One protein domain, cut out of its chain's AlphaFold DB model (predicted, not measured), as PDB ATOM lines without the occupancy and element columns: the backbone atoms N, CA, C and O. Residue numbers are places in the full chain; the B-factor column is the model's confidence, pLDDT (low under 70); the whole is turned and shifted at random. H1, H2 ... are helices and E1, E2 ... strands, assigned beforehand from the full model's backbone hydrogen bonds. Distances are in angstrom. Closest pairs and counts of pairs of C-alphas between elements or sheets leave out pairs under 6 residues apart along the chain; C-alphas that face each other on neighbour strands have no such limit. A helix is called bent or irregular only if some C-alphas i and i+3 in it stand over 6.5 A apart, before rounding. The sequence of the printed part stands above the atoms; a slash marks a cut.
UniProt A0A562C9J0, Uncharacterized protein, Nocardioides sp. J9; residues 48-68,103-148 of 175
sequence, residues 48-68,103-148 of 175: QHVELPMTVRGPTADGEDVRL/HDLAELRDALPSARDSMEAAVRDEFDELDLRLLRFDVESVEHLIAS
ATOM      1  N   GLN A  48       3.945  55.811   8.122       83.81
ATOM      2  CA  GLN A  48       2.739  56.581   7.828       83.81
ATOM      3  C   GLN A  48       1.742  56.462   8.982       83.81
ATOM      4  O   GLN A  48       1.340  55.364   9.354       83.81
ATOM      5  N   HIS A  49       1.295  57.595   9.520       91.94
ATOM      6  CA  HIS A  49       0.214  57.615  10.502       91.94
ATOM      7  C   HIS A  49      -1.133  57.771   9.806       91.94
ATOM      8  O   HIS A  49      -1.310  58.669   8.979       91.94
ATOM      9  N   VAL A  50      -2.080  56.905  10.159       90.44
ATOM     10  CA  VAL A  50      -3.413  56.866   9.550       90.44
ATOM     11  C   VAL A  50      -4.465  56.985  10.644       90.44
ATOM     12  O   VAL A  50      -4.558  56.128  11.519       90.44
ATOM     13  N   GLU A  51      -5.258  58.052  10.581       93.62
ATOM     14  CA  GLU A  51      -6.445  58.244  11.416       93.62
ATOM     15  C   GLU A  51      -7.679  57.742  10.665       93.62
ATOM     16  O   GLU A  51      -7.918  58.114   9.511       93.62
ATOM     17  N   LEU A  52      -8.460  56.890  11.321       92.88
ATOM     18  CA  LEU A  52      -9.581  56.189  10.716       92.88
ATOM     19  C   LEU A  52     -10.811  56.271  11.635       92.88
ATOM     20  O   LEU A  52     -10.944  55.462  12.555       92.88
ATOM     21  N   PRO A  53     -11.739  57.213  11.388       93.38
ATOM     22  CA  PRO A  53     -13.025  57.206  12.065       93.38
ATOM     23  C   PRO A  53     -13.871  56.046  11.530       93.38
ATOM     24  O   PRO A  53     -14.054  55.895  10.317       93.38
ATOM     25  N   MET A  54     -14.412  55.236  12.434       95.69
ATOM     26  CA  MET A  54     -15.200  54.051  12.110       95.69
ATOM     27  C   MET A  54     -16.567  54.093  12.780       95.69
ATOM     28  O   MET A  54     -16.750  54.592  13.890       95.69
ATOM     29  N   THR A  55     -17.556  53.527  12.097       96.88
ATOM     30  CA  THR A  55     -18.863  53.226  12.682       96.88
ATOM     31  C   THR A  55     -19.083  51.728  12.600       96.88
ATOM     32  O   THR A  55     -19.120  51.164  11.507       96.88
ATOM     33  N   VAL A  56     -19.250  51.088  13.753       96.81
ATOM     34  CA  VAL A  56     -19.495  49.648  13.849       96.81
ATOM     35  C   VAL A  56     -20.941  49.455  14.265       96.81
ATOM     36  O   VAL A  56     -21.350  49.976  15.293       96.81
ATOM     37  N   ARG A  57     -21.724  48.725  13.470       96.56
ATOM     38  CA  ARG A  57     -23.082  48.319  13.842       96.56
ATOM     39  C   ARG A  57     -23.166  46.803  13.889       96.56
ATOM     40  O   ARG A  57     -22.705  46.135  12.957       96.56
ATOM     41  N   GLY A  58     -23.766  46.276  14.941       95.31
ATOM     42  CA  GLY A  58     -23.973  44.846  15.080       95.31
ATOM     43  C   GLY A  58     -24.822  44.503  16.296       95.31
ATOM     44  O   GLY A  58     -24.960  45.337  17.191       95.31
ATOM     45  N   PRO A  59     -25.375  43.282  16.311       95.75
ATOM     46  CA  PRO A  59     -26.064  42.768  17.478       95.75
ATOM     47  C   PRO A  59     -25.066  42.426  18.589       95.75
ATOM     48  O   PRO A  59     -23.953  41.968  18.311       95.75
ATOM     49  N   THR A  60     -25.492  42.623  19.829       96.75
ATOM     50  CA  THR A  60     -24.878  42.052  21.031       96.75
ATOM     51  C   THR A  60     -25.234  40.571  21.185       96.75
ATOM     52  O   THR A  60     -26.048  40.037  20.422       96.75
ATOM     53  N   ALA A  61     -24.631  39.889  22.161       96.62
ATOM     54  CA  ALA A  61     -24.899  38.475  22.442       96.62
ATOM     55  C   ALA A  61     -26.371  38.211  22.836       96.62
ATOM     56  O   ALA A  61     -26.944  37.195  22.436       96.62
ATOM     57  N   ASP A  62     -27.009  39.160  23.525       95.00
ATOM     58  CA  ASP A  62     -28.436  39.170  23.873       95.00
ATOM     59  C   ASP A  62     -29.360  39.651  22.732       95.00
ATOM     60  O   ASP A  62     -30.583  39.636  22.871       95.00
ATOM     61  N   GLY A  63     -28.797  39.997  21.568       93.50
ATOM     62  CA  GLY A  63     -29.541  40.330  20.350       93.50
ATOM     63  C   GLY A  63     -29.948  41.799  20.209       93.50
ATOM     64  O   GLY A  63     -30.649  42.138  19.251       93.50
ATOM     65  N   GLU A  64     -29.499  42.676  21.107       93.81
ATOM     66  CA  GLU A  64     -29.741  44.118  21.027       93.81
ATOM     67  C   GLU A  64     -28.868  44.750  19.927       93.81
ATOM     68  O   GLU A  64     -27.684  44.447  19.785       93.81
ATOM     69  N   ASP A  65     -29.432  45.642  19.110       95.12
ATOM     70  CA  ASP A  65     -28.690  46.274  18.011       95.12
ATOM     71  C   ASP A  65     -27.945  47.515  18.511       95.12
ATOM     72  O   ASP A  65     -28.543  48.458  19.036       95.12
ATOM     73  N   VAL A  66     -26.627  47.548  18.329       95.56
ATOM     74  CA  VAL A  66     -25.767  48.616  18.845       95.56
ATOM     75  C   VAL A  66     -24.976  49.258  17.717       95.56
ATOM     76  O   VAL A  66     -24.513  48.596  16.785       95.56
ATOM     77  N   ARG A  67     -24.774  50.573  17.826       97.00
ATOM     78  CA  ARG A  67     -23.815  51.334  17.028       97.00
ATOM     79  C   ARG A  67     -22.701  51.889  17.912       97.00
ATOM     80  O   ARG A  67     -22.964  52.639  18.844       97.00
ATOM     81  N   LEU A  68     -21.461  51.570  17.564       96.50
ATOM     82  CA  LEU A  68     -20.257  52.165  18.131       96.50
ATOM     83  C   LEU A  68     -19.716  53.238  17.186       96.50
ATOM     84  O   LEU A  68     -19.619  53.005  15.974       96.50
ATOM     85  N   HIS A 103     -20.571  39.980  23.761       97.19
ATOM     86  CA  HIS A 103     -20.942  40.724  24.969       97.19
ATOM     87  C   HIS A 103     -22.430  41.065  24.983       97.19
ATOM     88  O   HIS A 103     -22.983  41.483  23.965       97.19
ATOM     89  N   ASP A 104     -23.057  40.962  26.153       96.62
ATOM     90  CA  ASP A 104     -24.411  41.470  26.382       96.62
ATOM     91  C   ASP A 104     -24.405  43.004  26.469       96.62
ATOM     92  O   ASP A 104     -23.432  43.619  26.933       96.62
ATOM     93  N   LEU A 105     -25.517  43.650  26.097       94.31
ATOM     94  CA  LEU A 105     -25.631  45.114  26.136       94.31
ATOM     95  C   LEU A 105     -25.327  45.695  27.529       94.31
ATOM     96  O   LEU A 105     -24.708  46.756  27.648       94.31
ATOM     97  N   ALA A 106     -25.755  45.000  28.585       93.75
ATOM     98  CA  ALA A 106     -25.552  45.428  29.969       93.75
ATOM     99  C   ALA A 106     -24.073  45.417  30.396       93.75
ATOM    100  O   ALA A 106     -23.680  46.208  31.255       93.75
ATOM    101  N   GLU A 107     -23.259  44.557  29.785       94.69
ATOM    102  CA  GLU A 107     -21.849  44.349  30.132       94.69
ATOM    103  C   GLU A 107     -20.904  45.181  29.258       94.69
ATOM    104  O   GLU A 107     -19.767  45.448  29.655       94.69
ATOM    105  N   LEU A 108     -21.377  45.664  28.101       93.12
ATOM    106  CA  LEU A 108     -20.564  46.408  27.136       93.12
ATOM    107  C   LEU A 108     -19.760  47.536  27.778       93.12
ATOM    108  O   LEU A 108     -18.565  47.649  27.520       93.12
ATOM    109  N   ARG A 109     -20.383  48.359  28.632       92.44
ATOM    110  CA  ARG A 109     -19.706  49.503  29.270       92.44
ATOM    111  C   ARG A 109     -18.476  49.073  30.067       92.44
ATOM    112  O   ARG A 109     -17.462  49.768  30.039       92.44
ATOM    113  N   ASP A 110     -18.582  47.956  30.772       94.31
ATOM    114  CA  ASP A 110     -17.521  47.458  31.639       94.31
ATOM    115  C   ASP A 110     -16.463  46.691  30.818       94.31
ATOM    116  O   ASP A 110     -15.299  46.633  31.216       94.31
ATOM    117  N   ALA A 111     -16.830  46.202  29.627       94.12
ATOM    118  CA  ALA A 111     -15.928  45.573  28.663       94.12
ATOM    119  C   ALA A 111     -15.140  46.577  27.791       94.12
ATOM    120  O   ALA A 111     -14.015  46.271  27.381       94.12
ATOM    121  N   LEU A 112     -15.669  47.786  27.534       93.25
ATOM    122  CA  LEU A 112     -15.038  48.814  26.682       93.25
ATOM    123  C   LEU A 112     -13.557  49.102  26.996       93.25
ATOM    124  O   LEU A 112     -12.783  49.218  26.044       93.25
ATOM    125  N   PRO A 113     -13.108  49.194  28.266       93.38
ATOM    126  CA  PRO A 113     -11.695  49.438  28.570       93.38
ATOM    127  C   PRO A 113     -10.748  48.368  28.008       93.38
ATOM    128  O   PRO A 113      -9.581  48.660  27.763       93.38
ATOM    129  N   SER A 114     -11.245  47.147  27.786       93.88
ATOM    130  CA  SER A 114     -10.493  46.023  27.210       93.88
ATOM    131  C   SER A 114     -10.675  45.868  25.693       93.88
ATOM    132  O   SER A 114     -10.044  45.007  25.073       93.88
ATOM    133  N   ALA A 115     -11.528  46.694  25.074       93.31
ATOM    134  CA  ALA A 115     -11.865  46.571  23.659       93.31
ATOM    135  C   ALA A 115     -10.628  46.747  22.774       93.31
ATOM    136  O   ALA A 115     -10.428  45.959  21.857       93.31
ATOM    137  N   ARG A 116      -9.752  47.714  23.083       95.56
ATOM    138  CA  ARG A 116      -8.504  47.909  22.334       95.56
ATOM    139  C   ARG A 116      -7.646  46.646  22.332       95.56
ATOM    140  O   ARG A 116      -7.247  46.210  21.260       95.56
ATOM    141  N   ASP A 117      -7.373  46.069  23.499       96.25
ATOM    142  CA  ASP A 117      -6.516  44.883  23.612       96.25
ATOM    143  C   ASP A 117      -7.135  43.688  22.874       96.25
ATOM    144  O   ASP A 117      -6.432  42.929  22.205       96.25
ATOM    145  N   SER A 118      -8.465  43.572  22.927       96.44
ATOM    146  CA  SER A 118      -9.222  42.567  22.175       96.44
ATOM    147  C   SER A 118      -9.098  42.772  20.663       96.44
ATOM    148  O   SER A 118      -8.887  41.808  19.928       96.44
ATOM    149  N   MET A 119      -9.185  44.017  20.186       97.12
ATOM    150  CA  MET A 119      -9.007  44.350  18.770       97.12
ATOM    151  C   MET A 119      -7.574  44.102  18.313       97.12
ATOM    152  O   MET A 119      -7.375  43.460  17.288       97.12
ATOM    153  N   GLU A 120      -6.586  44.552  19.088       96.00
ATOM    154  CA  GLU A 120      -5.164  44.355  18.802       96.00
ATOM    155  C   GLU A 120      -4.814  42.865  18.731       96.00
ATOM    156  O   GLU A 120      -4.078  42.455  17.843       96.00
ATOM    157  N   ALA A 121      -5.367  42.040  19.623       97.31
ATOM    158  CA  ALA A 121      -5.201  40.591  19.559       97.31
ATOM    159  C   ALA A 121      -5.902  39.967  18.342       97.31
ATOM    160  O   ALA A 121      -5.370  39.029  17.755       97.31
ATOM    161  N   ALA A 122      -7.077  40.474  17.964       97.31
ATOM    162  CA  ALA A 122      -7.890  39.910  16.890       97.31
ATOM    163  C   ALA A 122      -7.350  40.170  15.477       97.31
ATOM    164  O   ALA A 122      -7.717  39.416  14.585       97.31
ATOM    165  N   VAL A 123      -6.556  41.225  15.275       96.94
ATOM    166  CA  VAL A 123      -6.010  41.599  13.953       96.94
ATOM    167  C   VAL A 123      -4.488  41.494  13.878       96.94
ATOM    168  O   VAL A 123      -3.897  41.962  12.910       96.94
ATOM    169  N   ARG A 124      -3.840  40.962  14.925       95.81
ATOM    170  CA  ARG A 124      -2.379  40.986  15.078       95.81
ATOM    171  C   ARG A 124      -1.669  40.357  13.892       95.81
ATOM    172  O   ARG A 124      -0.810  41.001  13.308       95.81
ATOM    173  N   ASP A 125      -2.043  39.128  13.557       96.12
ATOM    174  CA  ASP A 125      -1.355  38.347  12.535       96.12
ATOM    175  C   ASP A 125      -1.505  39.025  11.164       96.12
ATOM    176  O   ASP A 125      -0.520  39.230  10.457       96.12
ATOM    177  N   GLU A 126      -2.714  39.486  10.824       96.69
ATOM    178  CA  GLU A 126      -2.963  40.204   9.574       96.69
ATOM    179  C   GLU A 126      -2.249  41.560   9.526       96.69
ATOM    180  O   GLU A 126      -1.766  41.969   8.471       96.69
ATOM    181  N   PHE A 127      -2.186  42.287  10.643       95.94
ATOM    182  CA  PHE A 127      -1.509  43.583  10.701       95.94
ATOM    183  C   PHE A 127       0.007  43.421  10.596       95.94
ATOM    184  O   PHE A 127       0.629  44.170   9.844       95.94
ATOM    185  N   ASP A 128       0.586  42.419  11.257       95.38
ATOM    186  CA  ASP A 128       2.012  42.102  11.160       95.38
ATOM    187  C   ASP A 128       2.397  41.722   9.716       95.38
ATOM    188  O   ASP A 128       3.404  42.208   9.194       95.38
ATOM    189  N   GLU A 129       1.575  40.922   9.024       96.00
ATOM    190  CA  GLU A 129       1.784  40.579   7.606       96.00
ATOM    191  C   GLU A 129       1.700  41.792   6.668       96.00
ATOM    192  O   GLU A 129       2.373  41.840   5.633       96.00
ATOM    193  N   LEU A 130       0.872  42.775   7.024       95.12
ATOM    194  CA  LEU A 130       0.649  43.992   6.247       95.12
ATOM    195  C   LEU A 130       1.567  45.147   6.651       95.12
ATOM    196  O   LEU A 130       1.403  46.239   6.108       95.12
ATOM    197  N   ASP A 131       2.511  44.930   7.575       95.56
ATOM    198  CA  ASP A 131       3.379  45.980   8.126       95.56
ATOM    199  C   ASP A 131       2.548  47.161   8.674       95.56
ATOM    200  O   ASP A 131       2.830  48.336   8.432       95.56
ATOM    201  N   LEU A 132       1.455  46.834   9.368       95.19
ATOM    202  CA  LEU A 132       0.550  47.760  10.038       95.19
ATOM    203  C   LEU A 132       0.617  47.554  11.550       95.19
ATOM    204  O   LEU A 132       0.878  46.464  12.048       95.19
ATOM    205  N   ARG A 133       0.314  48.603  12.310       95.44
ATOM    206  CA  ARG A 133       0.223  48.532  13.768       95.44
ATOM    207  C   ARG A 133      -0.945  49.352  14.281       95.44
ATOM    208  O   ARG A 133      -1.072  50.529  13.957       95.44
ATOM    209  N   LEU A 134      -1.756  48.752  15.149       96.31
ATOM    210  CA  LEU A 134      -2.802  49.462  15.877       96.31
ATOM    211  C   LEU A 134      -2.178  50.262  17.027       96.31
ATOM    212  O   LEU A 134      -1.621  49.691  17.961       96.31
ATOM    213  N   LEU A 135      -2.258  51.592  16.963       95.31
ATOM    214  CA  LEU A 135      -1.765  52.478  18.023       95.31
ATOM    215  C   LEU A 135      -2.876  52.869  19.000       95.31
ATOM    216  O   LEU A 135      -2.624  53.013  20.197       95.31
ATOM    217  N   ARG A 136      -4.097  53.057  18.488       95.88
ATOM    218  CA  ARG A 136      -5.264  53.485  19.268       95.88
ATOM    219  C   ARG A 136      -6.541  52.872  18.707       95.88
ATOM    220  O   ARG A 136      -6.692  52.787  17.490       95.88
ATOM    221  N   PHE A 137      -7.448  52.502  19.603       97.12
ATOM    222  CA  PHE A 137      -8.807  52.076  19.290       97.12
ATOM    223  C   PHE A 137      -9.705  52.567  20.423       97.12
ATOM    224  O   PHE A 137      -9.743  51.959  21.493       97.12
ATOM    225  N   ASP A 138     -10.388  53.681  20.190       96.00
ATOM    226  CA  ASP A 138     -11.160  54.362  21.222       96.00
ATOM    227  C   ASP A 138     -12.626  54.409  20.827       96.00
ATOM    228  O   ASP A 138     -12.986  54.941  19.780       96.00
ATOM    229  N   VAL A 139     -13.479  53.853  21.683       95.94
ATOM    230  CA  VAL A 139     -14.929  53.927  21.511       95.94
ATOM    231  C   VAL A 139     -15.416  55.247  22.102       95.94
ATOM    232  O   VAL A 139     -15.519  55.400  23.317       95.94
ATOM    233  N   GLU A 140     -15.713  56.203  21.229       95.00
ATOM    234  CA  GLU A 140     -16.176  57.547  21.591       95.00
ATOM    235  C   GLU A 140     -17.643  57.541  22.042       95.00
ATOM    236  O   GLU A 140     -18.046  58.313  22.917       95.00
ATOM    237  N   SER A 141     -18.465  56.669  21.452       93.62
ATOM    238  CA  SER A 141     -19.849  56.487  21.882       93.62
ATOM    239  C   SER A 141     -20.376  55.080  21.621       93.62
ATOM    240  O   SER A 141     -19.951  54.386  20.695       93.62
ATOM    241  N   VAL A 142     -21.353  54.697  22.444       94.44
ATOM    242  CA  VAL A 142     -22.167  53.490  22.299       94.44
ATOM    243  C   VAL A 142     -23.623  53.922  22.224       94.44
ATOM    244  O   VAL A 142     -24.124  54.605  23.118       94.44
ATOM    245  N   GLU A 143     -24.301  53.536  21.155       94.56
ATOM    246  CA  GLU A 143     -25.696  53.871  20.911       94.56
ATOM    247  C   GLU A 143     -26.511  52.589  20.781       94.56
ATOM    248  O   GLU A 143     -26.304  51.808  19.855       94.56
ATOM    249  N   HIS A 144     -27.463  52.390  21.689       93.31
ATOM    250  CA  HIS A 144     -28.457  51.335  21.553       93.31
ATOM    251  C   HIS A 144     -29.510  51.765  20.519       93.31
ATOM    252  O   HIS A 144     -30.206  52.773  20.688       93.31
ATOM    253  N   LEU A 145     -29.606  51.009  19.427       90.31
ATOM    254  CA  LEU A 145     -30.562  51.208  18.350       90.31
ATOM    255  C   LEU A 145     -31.848  50.439  18.652       90.31
ATOM    256  O   LEU A 145     -32.013  49.283  18.280       90.31
ATOM    257  N   ILE A 146     -32.806  51.118  19.277       82.44
ATOM    258  CA  ILE A 146     -34.154  50.571  19.417       82.44
ATOM    259  C   ILE A 146     -34.750  50.481  18.012       82.44
ATOM    260  O   ILE A 146     -34.999  51.506  17.368       82.44
ATOM    261  N   ALA A 147     -34.964  49.260  17.524       63.47
ATOM    262  CA  ALA A 147     -35.677  49.036  16.279       63.47
ATOM    263  C   ALA A 147     -37.082  49.641  16.406       63.47
ATOM    264  O   ALA A 147     -37.973  49.090  17.054       63.47
ATOM    265  N   SER A 148     -37.304  50.799  15.787       44.47
ATOM    266  CA  SER A 148     -38.656  51.290  15.566       44.47
ATOM    267  C   SER A 148     -39.355  50.273  14.669       44.47
ATOM    268  O   SER A 148     -39.058  50.208  13.478       44.47
TER     269      SER A 148
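This is residues 48 to 68 and 103 to 148 of the 175 residues of an uncharacterized protein of Nocardioides sp. J9 (UniProt A0A562C9J0). Two long strands, E1 and E3, run along a rod-shaped domain and are bridged at one end by the short strand E2, which sits between them as the inner strand of a twisted sheet. Helix H1 packs on E3, and the short helix H2 follows it at the end of the rod away from E2, where residues 125 to 131 stick out. The printed part has 67 residues, with three named strands and two named helices in the order E1, E2, H1, H2, E3. The sheet runs E1, E2, E3, antiparallel throughout, and the class is mixed, helices and strands. The whole is loose, with a radius of gyration of the C-alphas of 13.8 A and spans of 42 by 19 by 18 A.

E1, residues 48 to 59, and E2, residues 65 to 68, form a hairpin of antiparallel neighbours at 165 degrees. Across it, N 56 and O 68 are 3.0 A apart and N 68 and O 56 are 2.8 A apart, within hydrogen-bond range. H1, residues 108 to 122, is on the sheet, with 29 pairs of C-alphas within 10 A. H2, residues 124 to 129, meets H1 only through their link. E3, residues 132 to 144, is the antiparallel neighbour of E2 at 131 degrees, with N 67 and O 143 2.8 A apart, within hydrogen-bond range. The closest C-alphas of H1 and E3 are those of Arg 116 and Phe 137, 5.2 A apart. H2 only grazes the sheet with residues 124 to 128; the closest C-alphas of H2 and E3, those of Phe 127 and Arg 133, are 6.1 A apart. Every O i to N i+4 pair of H2 is within hydrogen-bond range, against 7 of 11 in H1.

E1 begins at C-alpha 48, (2.739, 56.581, 7.828), and is 33.4 A from first to last C-alpha. E2 is 10.3 A long. H1 begins at C-alpha 108, (-20.564, 46.408, 27.136), and is 17.5 A long; it is irregular, with C-alphas 113 and 116 7.2 A apart. H2 is 8.6 A long. E3 is 31.4 A long, bends by 65 degrees at residue 135 and ends at C-alpha 144, (-28.457, 51.335, 21.553).

The two C-alphas farthest apart are those of Asp 131 and Ser 148, at 43.0 A. Residues 69 to 102 are not printed, and C-alphas 68 and 103 are 13.3 A apart across this cut, which lies in the link from E2 to H1. The links E1 to E2, H1 to H2 and H2 to E3 are tight. The mean pLDDT of the printed part is 93.5; residues 147 to 148 are under 70.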